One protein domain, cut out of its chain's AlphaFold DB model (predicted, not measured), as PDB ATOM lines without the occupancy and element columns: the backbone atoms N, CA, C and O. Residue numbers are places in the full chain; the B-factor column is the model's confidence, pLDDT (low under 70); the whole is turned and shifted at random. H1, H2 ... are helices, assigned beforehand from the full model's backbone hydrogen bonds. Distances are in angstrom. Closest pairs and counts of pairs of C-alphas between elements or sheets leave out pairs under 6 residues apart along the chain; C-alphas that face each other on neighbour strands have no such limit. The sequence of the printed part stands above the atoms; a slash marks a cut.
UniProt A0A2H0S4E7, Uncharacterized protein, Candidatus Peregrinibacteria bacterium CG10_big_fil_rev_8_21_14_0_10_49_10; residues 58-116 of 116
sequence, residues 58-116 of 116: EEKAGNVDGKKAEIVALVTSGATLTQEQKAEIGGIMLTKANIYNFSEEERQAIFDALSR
ATOM      1  N   GLU A  58       5.947 -25.956 -26.515       74.06
ATOM      2  CA  GLU A  58       4.773 -26.793 -26.293       74.06
ATOM      3  C   GLU A  58       4.178 -26.537 -24.903       74.06
ATOM      4  O   GLU A  58       2.975 -26.319 -24.783       74.06
ATOM      5  N   GLU A  59       5.022 -26.441 -23.870       79.75
ATOM      6  CA  GLU A  59       4.597 -26.119 -22.502       79.75
ATOM      7  C   GLU A  59       4.032 -24.697 -22.395       79.75
ATOM      8  O   GLU A  59       3.017 -24.482 -21.737       79.75
ATOM      9  N   LYS A  60       4.632 -23.725 -23.097       78.75
ATOM     10  CA  LYS A  60       4.097 -22.354 -23.186       78.75
ATOM     11  C   LYS A  60       2.754 -22.294 -23.914       78.75
ATOM     12  O   LYS A  60       1.934 -21.438 -23.599       78.75
ATOM     13  N   ALA A  61       2.537 -23.185 -24.878       80.31
ATOM     14  CA  ALA A  61       1.278 -23.312 -25.603       80.31
ATOM     15  C   ALA A  61       0.222 -24.139 -24.843       80.31
ATOM     16  O   ALA A  61      -0.892 -24.288 -25.341       80.31
ATOM     17  N   GLY A  62       0.558 -24.692 -23.669       76.88
ATOM     18  CA  GLY A  62      -0.321 -25.577 -22.900       76.88
ATOM     19  C   GLY A  62      -0.505 -26.968 -23.514       76.88
ATOM     20  O   GLY A  62      -1.344 -27.732 -23.050       76.88
ATOM     21  N   ASN A  63       0.270 -27.327 -24.541       85.62
ATOM     22  CA  ASN A  63       0.199 -28.632 -25.193       85.62
ATOM     23  C   ASN A  63       1.114 -29.636 -24.477       85.62
ATOM     24  O   ASN A  63       2.177 -30.006 -24.977       85.62
ATOM     25  N   VAL A  64       0.711 -30.030 -23.270       87.44
ATOM     26  CA  VAL A  64       1.469 -30.950 -22.403       87.44
ATOM     27  C   VAL A  64       0.842 -32.337 -22.297       87.44
ATOM     28  O   VAL A  64       1.455 -33.237 -21.725       87.44
ATOM     29  N   ASP A  65      -0.335 -32.545 -22.889       86.75
ATOM     30  CA  ASP A  65      -1.120 -33.778 -22.758       86.75
ATOM     31  C   ASP A  65      -0.359 -35.024 -23.228       86.75
ATOM     32  O   ASP A  65      -0.413 -36.067 -22.578       86.75
ATOM     33  N   GLY A  66       0.410 -34.913 -24.317       87.25
ATOM     34  CA  GLY A  66       1.216 -36.026 -24.828       87.25
ATOM     35  C   GLY A  66       2.293 -36.469 -23.835       87.25
ATOM     36  O   GLY A  66       2.404 -37.653 -23.518       87.25
ATOM     37  N   LYS A  67       3.043 -35.509 -23.284       86.00
ATOM     38  CA  LYS A  67       4.100 -35.782 -22.302       86.00
ATOM     39  C   LYS A  67       3.517 -36.219 -20.958       86.00
ATOM     40  O   LYS A  67       4.054 -37.114 -20.315       86.00
ATOM     41  N   LYS A  68       2.383 -35.639 -20.553       90.62
ATOM     42  CA  LYS A  68       1.619 -36.063 -19.377       90.62
ATOM     43  C   LYS A  68       1.221 -37.536 -19.487       90.62
ATOM     44  O   LYS A  68       1.501 -38.304 -18.571       90.62
ATOM     45  N   ALA A  69       0.612 -37.935 -20.605       90.06
ATOM     46  CA  ALA A  69       0.192 -39.314 -20.837       90.06
ATOM     47  C   ALA A  69       1.381 -40.286 -20.844       90.06
ATOM     48  O   ALA A  69       1.279 -41.369 -20.274       90.06
ATOM     49  N   GLU A  70       2.516 -39.888 -21.425       89.50
ATOM     50  CA  GLU A  70       3.758 -40.667 -21.392       89.50
ATOM     51  C   GLU A  70       4.247 -40.894 -19.954       89.50
ATOM     52  O   GLU A  70       4.525 -42.030 -19.573       89.50
ATOM     53  N   ILE A  71       4.295 -39.837 -19.136       90.00
ATOM     54  CA  ILE A  71       4.708 -39.926 -17.728       90.00
ATOM     55  C   ILE A  71       3.761 -40.841 -16.956       90.00
ATOM     56  O   ILE A  71       4.224 -41.740 -16.258       90.00
ATOM     57  N   VAL A  72       2.446 -40.660 -17.105       91.81
ATOM     58  CA  VAL A  72       1.442 -41.489 -16.422       91.81
ATOM     59  C   VAL A  72       1.558 -42.954 -16.848       91.81
ATOM     60  O   VAL A  72       1.584 -43.841 -15.994       91.81
ATOM     61  N   ALA A  73       1.688 -43.233 -18.145       91.44
ATOM     62  CA  ALA A  73       1.891 -44.589 -18.652       91.44
ATOM     63  C   ALA A  73       3.173 -45.217 -18.087       91.44
ATOM     64  O   ALA A  73       3.172 -46.377 -17.678       91.44
ATOM     65  N   LEU A  74       4.256 -44.445 -18.003       88.75
ATOM     66  CA  LEU A  74       5.529 -44.917 -17.479       88.75
ATOM     67  C   LEU A  74       5.445 -45.251 -15.982       88.75
ATOM     68  O   LEU A  74       5.857 -46.340 -15.588       88.75
ATOM     69  N   VAL A  75       4.859 -44.380 -15.153       90.31
ATOM     70  CA  VAL A  75       4.745 -44.622 -13.699       90.31
ATOM     71  C   VAL A  75       3.749 -45.735 -13.365       90.31
ATOM     72  O   VAL A  75       3.954 -46.485 -12.412       90.31
ATOM     73  N   THR A  76       2.699 -45.898 -14.176       87.75
ATOM     74  CA  THR A  76       1.699 -46.966 -14.001       87.75
ATOM     75  C   THR A  76       2.142 -48.310 -14.573       87.75
ATOM     76  O   THR A  76       1.642 -49.342 -14.130       87.75
ATOM     77  N   SER A  77       3.122 -48.335 -15.485       87.56
ATOM     78  CA  SER A  77       3.667 -49.578 -16.053       87.56
ATOM     79  C   SER A  77       4.312 -50.500 -15.011       87.56
ATOM     80  O   SER A  77       4.505 -51.687 -15.265       87.56
ATOM     81  N   GLY A  78       4.676 -49.960 -13.842       79.62
ATOM     82  CA  GLY A  78       5.403 -50.684 -12.801       79.62
ATOM     83  C   GLY A  78       6.889 -50.894 -13.106       79.62
ATOM     84  O   GLY A  78       7.589 -51.476 -12.276       79.62
ATOM     85  N   ALA A  79       7.386 -50.407 -14.248       83.50
ATOM     86  CA  ALA A  79       8.805 -50.415 -14.569       83.50
ATOM     87  C   ALA A  79       9.593 -49.498 -13.621       83.50
ATOM     88  O   ALA A  79       9.108 -48.459 -13.169       83.50
ATOM     89  N   THR A  80      10.834 -49.877 -13.319       87.56
ATOM     90  CA  THR A  80      11.749 -49.011 -12.571       87.56
ATOM     91  C   THR A  80      12.207 -47.868 -13.469       87.56
ATOM     92  O   THR A  80      12.746 -48.108 -14.548       87.56
ATOM     93  N   LEU A  81      12.004 -46.633 -13.013       88.06
ATOM     94  CA  LEU A  81      12.464 -45.441 -13.717       88.06
ATOM     95  C   LEU A  81      13.996 -45.363 -13.687       88.06
ATOM     96  O   LEU A  81      14.608 -45.566 -12.633       88.06
ATOM     97  N   THR A  82      14.615 -45.018 -14.817       90.19
ATOM     98  CA  THR A  82      16.052 -44.702 -14.849       90.19
ATOM     99  C   THR A  82      16.344 -43.426 -14.059       90.19
ATOM    100  O   THR A  82      15.442 -42.642 -13.750       90.19
ATOM    101  N   GLN A  83      17.615 -43.182 -13.722       87.00
ATOM    102  CA  GLN A  83      17.987 -41.947 -13.027       87.00
ATOM    103  C   GLN A  83      17.633 -40.699 -13.846       87.00
ATOM    104  O   GLN A  83      17.144 -39.727 -13.270       87.00
ATOM    105  N   GLU A  84      17.803 -40.739 -15.172       86.88
ATOM    106  CA  GLU A  84      17.417 -39.627 -16.045       86.88
ATOM    107  C   GLU A  84      15.904 -39.386 -16.006       86.88
ATOM    108  O   GLU A  84      15.467 -38.251 -15.825       86.88
ATOM    109  N   GLN A  85      15.098 -40.452 -16.082       88.94
ATOM    110  CA  GLN A  85      13.636 -40.356 -16.027       88.94
ATOM    111  C   GLN A  85      13.148 -39.804 -14.683       88.94
ATOM    112  O   GLN A  85      12.249 -38.965 -14.642       88.94
ATOM    113  N   LYS A  86      13.760 -40.231 -13.571       89.31
ATOM    114  CA  LYS A  86      13.436 -39.701 -12.240       89.31
ATOM    115  C   LYS A  86      13.775 -38.221 -12.114       89.31
ATOM    116  O   LYS A  86      12.987 -37.470 -11.542       89.31
ATOM    117  N   ALA A  87      14.923 -37.800 -12.642       87.38
ATOM    118  CA  ALA A  87      15.330 -36.399 -12.628       87.38
ATOM    119  C   ALA A  87      14.387 -35.527 -13.473       87.38
ATOM    120  O   ALA A  87      13.979 -34.457 -13.022       87.38
ATOM    121  N   GLU A  88      13.988 -36.002 -14.657       87.81
ATOM    122  CA  GLU A  88      13.049 -35.302 -15.538       87.81
ATOM    123  C   GLU A  88      11.664 -35.164 -14.888       87.81
ATOM    124  O   GLU A  88      11.162 -34.051 -14.725       87.81
ATOM    125  N   ILE A  89      11.069 -36.276 -14.446       89.25
ATOM    126  CA  ILE A  89       9.737 -36.288 -13.825       89.25
ATOM    127  C   ILE A  89       9.744 -35.495 -12.511       89.25
ATOM    128  O   ILE A  89       8.835 -34.705 -12.259       89.25
ATOM    129  N   GLY A  90      10.787 -35.645 -11.690       88.38
ATOM    130  CA  GLY A  90      10.958 -34.876 -10.458       88.38
ATOM    131  C   GLY A  90      11.092 -33.374 -10.718       88.38
ATOM    132  O   GLY A  90      10.469 -32.569 -10.024       88.38
ATOM    133  N   GLY A  91      11.835 -32.983 -11.757       87.38
ATOM    134  CA  GLY A  91      11.951 -31.591 -12.187       87.38
ATOM    135  C   GLY A  91      10.610 -31.009 -12.638       87.38
ATOM    136  O   GLY A  91      10.251 -29.900 -12.232       87.38
ATOM    137  N   ILE A  92       9.831 -31.774 -13.409       87.75
ATOM    138  CA  ILE A  92       8.472 -31.398 -13.826       87.75
ATOM    139  C   ILE A  92       7.566 -31.219 -12.604       87.75
ATOM    140  O   ILE A  92       6.886 -30.201 -12.496       87.75
ATOM    141  N   MET A  93       7.598 -32.146 -11.648       88.62
ATOM    142  CA  MET A  93       6.796 -32.065 -10.425       88.62
ATOM    143  C   MET A  93       7.176 -30.879  -9.530       88.62
ATOM    144  O   MET A  93       6.302 -30.278  -8.911       88.62
ATOM    145  N   LEU A  94       8.458 -30.510  -9.475       87.06
ATOM    146  CA  LEU A  94       8.927 -29.393  -8.652       87.06
ATOM    147  C   LEU A  94       8.635 -28.028  -9.284       87.06
ATOM    148  O   LEU A  94       8.314 -27.075  -8.579       87.06
ATOM    149  N   THR A  95       8.784 -27.919 -10.605       83.56
ATOM    150  CA  THR A  95       8.832 -26.616 -11.287       83.56
ATOM    151  C   THR A  95       7.645 -26.368 -12.218       83.56
ATOM    152  O   THR A  95       7.243 -25.223 -12.406       83.56
ATOM    153  N   LYS A  96       7.032 -27.423 -12.767       85.38
ATOM    154  CA  LYS A  96       6.005 -27.349 -13.824       85.38
ATOM    155  C   LYS A  96       4.680 -28.029 -13.458       85.38
ATOM    156  O   LYS A  96       3.814 -28.151 -14.321       85.38
ATOM    157  N   ALA A  97       4.467 -28.430 -12.201       83.06
ATOM    158  CA  ALA A  97       3.247 -29.137 -11.785       83.06
ATOM    159  C   ALA A  97       1.953 -28.374 -12.119       83.06
ATOM    160  O   ALA A  97       0.974 -28.983 -12.545       83.06
ATOM    161  N   ASN A  98       1.973 -27.042 -12.012       84.25
ATOM    162  CA  ASN A  98       0.830 -26.186 -12.353       84.25
ATOM    163  C   ASN A  98       0.479 -26.211 -13.850       84.25
ATOM    164  O   ASN A  98      -0.657 -25.928 -14.211       84.25
ATOM    165  N   ILE A  99       1.443 -26.533 -14.717       87.25
ATOM    166  CA  ILE A  99       1.259 -26.583 -16.173       87.25
ATOM    167  C   ILE A  99       0.735 -27.957 -16.580       87.25
ATOM    168  O   ILE A  99      -0.206 -28.052 -17.356       87.25
ATOM    169  N   TYR A 100       1.322 -29.019 -16.027       87.69
ATOM    170  CA  TYR A 100       0.928 -30.396 -16.333       87.69
ATOM    171  C   TYR A 100      -0.393 -30.800 -15.669       87.69
ATOM    172  O   TYR A 100      -1.039 -31.740 -16.125       87.69
ATOM    173  N   ASN A 101      -0.803 -30.091 -14.611       88.62
ATOM    174  CA  ASN A 101      -2.096 -30.242 -13.946       88.62
ATOM    175  C   ASN A 101      -2.458 -31.721 -13.689       88.62
ATOM    176  O   ASN A 101      -3.485 -32.235 -14.147       88.62
ATOM    177  N   PHE A 102      -1.542 -32.440 -13.035       90.31
ATOM    178  CA  PHE A 102      -1.740 -33.835 -12.645       90.31
ATOM    179  C   PHE A 102      -2.845 -33.949 -11.583       90.31
ATOM    180  O   PHE A 102      -2.881 -33.155 -10.635       90.31
ATOM    181  N   SER A 103      -3.712 -34.956 -11.701       91.25
ATOM    182  CA  SER A 103      -4.704 -35.288 -10.674       91.25
ATOM    183  C   SER A 103      -4.023 -35.730  -9.373       91.25
ATOM    184  O   SER A 103      -2.811 -35.937  -9.313       91.25
ATOM    185  N   GLU A 104      -4.777 -35.844  -8.283       90.00
ATOM    186  CA  GLU A 104      -4.217 -36.330  -7.018       90.00
ATOM    187  C   GLU A 104      -3.716 -37.776  -7.130       90.00
ATOM    188  O   GLU A 104      -2.609 -38.083  -6.688       90.00
ATOM    189  N   GLU A 105      -4.468 -38.626  -7.826       91.38
ATOM    190  CA  GLU A 105      -4.118 -40.022  -8.086       91.38
ATOM    191  C   GLU A 105      -2.862 -40.131  -8.961       91.38
ATOM    192  O   GLU A 105      -1.959 -40.913  -8.664       91.38
ATOM    193  N   GLU A 106      -2.767 -39.307 -10.013       91.44
ATOM    194  CA  GLU A 106      -1.592 -39.242 -10.887       91.44
ATOM    195  C   GLU A 106      -0.349 -38.790 -10.109       91.44
ATOM    196  O   GLU A 106       0.718 -39.390 -10.240       91.44
ATOM    197  N   ARG A 107      -0.479 -37.768  -9.251       91.12
ATOM    198  CA  ARG A 107       0.630 -37.284  -8.414       91.12
ATOM    199  C   ARG A 107       1.112 -38.354  -7.445       91.12
ATOM    200  O   ARG A 107       2.319 -38.538  -7.316       91.12
ATOM    201  N   GLN A 108       0.194 -39.068  -6.794       91.69
ATOM    202  CA  GLN A 108       0.552 -40.149  -5.880       91.69
ATOM    203  C   GLN A 108       1.310 -41.261  -6.614       91.69
ATOM    204  O   GLN A 108       2.385 -41.658  -6.172       91.69
ATOM    205  N   ALA A 109       0.818 -41.689  -7.781       90.50
ATOM    206  CA  ALA A 109       1.496 -42.690  -8.602       90.50
ATOM    207  C   ALA A 109       2.904 -42.238  -9.032       90.50
ATOM    208  O   ALA A 109       3.841 -43.039  -9.033       90.50
ATOM    209  N   ILE A 110       3.076 -40.950  -9.353       91.69
ATOM    210  CA  ILE A 110       4.382 -40.370  -9.677       91.69
ATOM    211  C   ILE A 110       5.325 -40.414  -8.468       91.69
ATOM    212  O   ILE A 110       6.459 -40.873  -8.605       91.69
ATOM    213  N   PHE A 111       4.888 -39.983  -7.282       91.69
ATOM    214  CA  PHE A 111       5.729 -40.020  -6.079       91.69
ATOM    215  C   PHE A 111       6.101 -41.448  -5.665       91.69
ATOM    216  O   PHE A 111       7.253 -41.716  -5.304       91.69
ATOM    217  N   ASP A 112       5.161 -42.379  -5.789       91.25
ATOM    218  CA  ASP A 112       5.405 -43.795  -5.536       91.25
ATOM    219  C   ASP A 112       6.426 -44.365  -6.534       91.25
ATOM    220  O   ASP A 112       7.296 -45.141  -6.148       91.25
ATOM    221  N   ALA A 113       6.380 -43.967  -7.809       89.56
ATOM    222  CA  ALA A 113       7.353 -44.404  -8.813       89.56
ATOM    223  C   ALA A 113       8.743 -43.771  -8.624       89.56
ATOM    224  O   ALA A 113       9.758 -44.423  -8.874       89.56
ATOM    225  N   LEU A 114       8.816 -42.521  -8.157       88.94
ATOM    226  CA  LEU A 114      10.084 -41.838  -7.879       88.94
ATOM    227  C   LEU A 114      10.822 -42.429  -6.664       88.94
ATOM    228  O   LEU A 114      12.055 -42.409  -6.635       88.94
ATOM    229  N   SER A 115      10.083 -42.959  -5.684       86.69
ATOM    230  CA  SER A 115      10.622 -43.483  -4.418       86.69
ATOM    231  C   SER A 115      11.069 -44.952  -4.448       86.69
ATOM    232  O   SER A 115      11.754 -45.379  -3.519       86.69
ATOM    233  N   ARG A 116      10.720 -45.707  -5.497       80.56
ATOM    234  CA  ARG A 116      11.177 -47.094  -5.734       80.56
ATOM    235  C   ARG A 116      12.603 -47.140  -6.249       80.56
ATOM    236  O   ARG A 116      13.401 -47.958  -5.758       80.56
TER     237      ARG A 116
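Overview. This is residues 58 to 116 of the 116 residues of an uncharacterized protein of Candidatus Peregrinibacteria bacterium CG10_big_fil_rev_8_21_14_0_10_49_10 (UniProt A0A2H0S4E7). Three helices of similar length, H1, H2 and H4, make a small tilted triangle, none side by side with another, and the short helix H3 sits at the turn between H2 and H4. Residues 58 to 64, before H1, lie at one end of the longest axis, and Arg 116 lies at the other. The printed part has 59 residues with four named helices, H1 to H4 in chain order, and no named strand: the class is all helix. It is compact, with a radius of gyration of the C-alphas of 10.8 A, and spans 32 by 22 by 18 A.

Arrangement. Start at the longest helix, H2, residues 83 to 95. With residues 86 to 90 alone it only just touches residues 110 to 114 of H4, residues 104 to 115, with 3 pairs of C-alphas within 8 A; the closest are Lys 86 and Leu 114, 5.9 A, at a steep tilt of 40 degrees, opposite ways. H4 also touches H1, residues 65 to 76, which meets it with residues 72 to 76 alone; the closest C-alphas are those of Val 75 and Ala 113, 5.5 A, at a steep tilt of 57 degrees, the same way. H1 and H2 are close but not clearly touching: their closest C-alphas, of Ile 71 and Ile 89, are 7.3 A apart. H3, residues 97 to 100, meets H2 only through their link and is apart from H4. In H1, H2 and H4 every O i to N i+4 pair is within hydrogen-bond range; H3 is too short for one.

Along the chain. Find C-alpha 83 at (17.987, -41.947, -13.027); from there H2 runs 17.9 A to C-alpha 95. H1 begins at C-alpha 65, (-1.120, -33.778, -22.758), and is 16.1 A long. H3 measures 5.3 A. H4 runs 16.7 A to C-alpha 115 at (10.622, -43.483, -4.418).

Size, cuts and confidence. Look for the two C-alphas farthest apart, those of Ala 61 and Arg 116, at 32.5 A. The printed part has no cut and no long link. Its mean pLDDT is 87.3, and no printed residue is under 70.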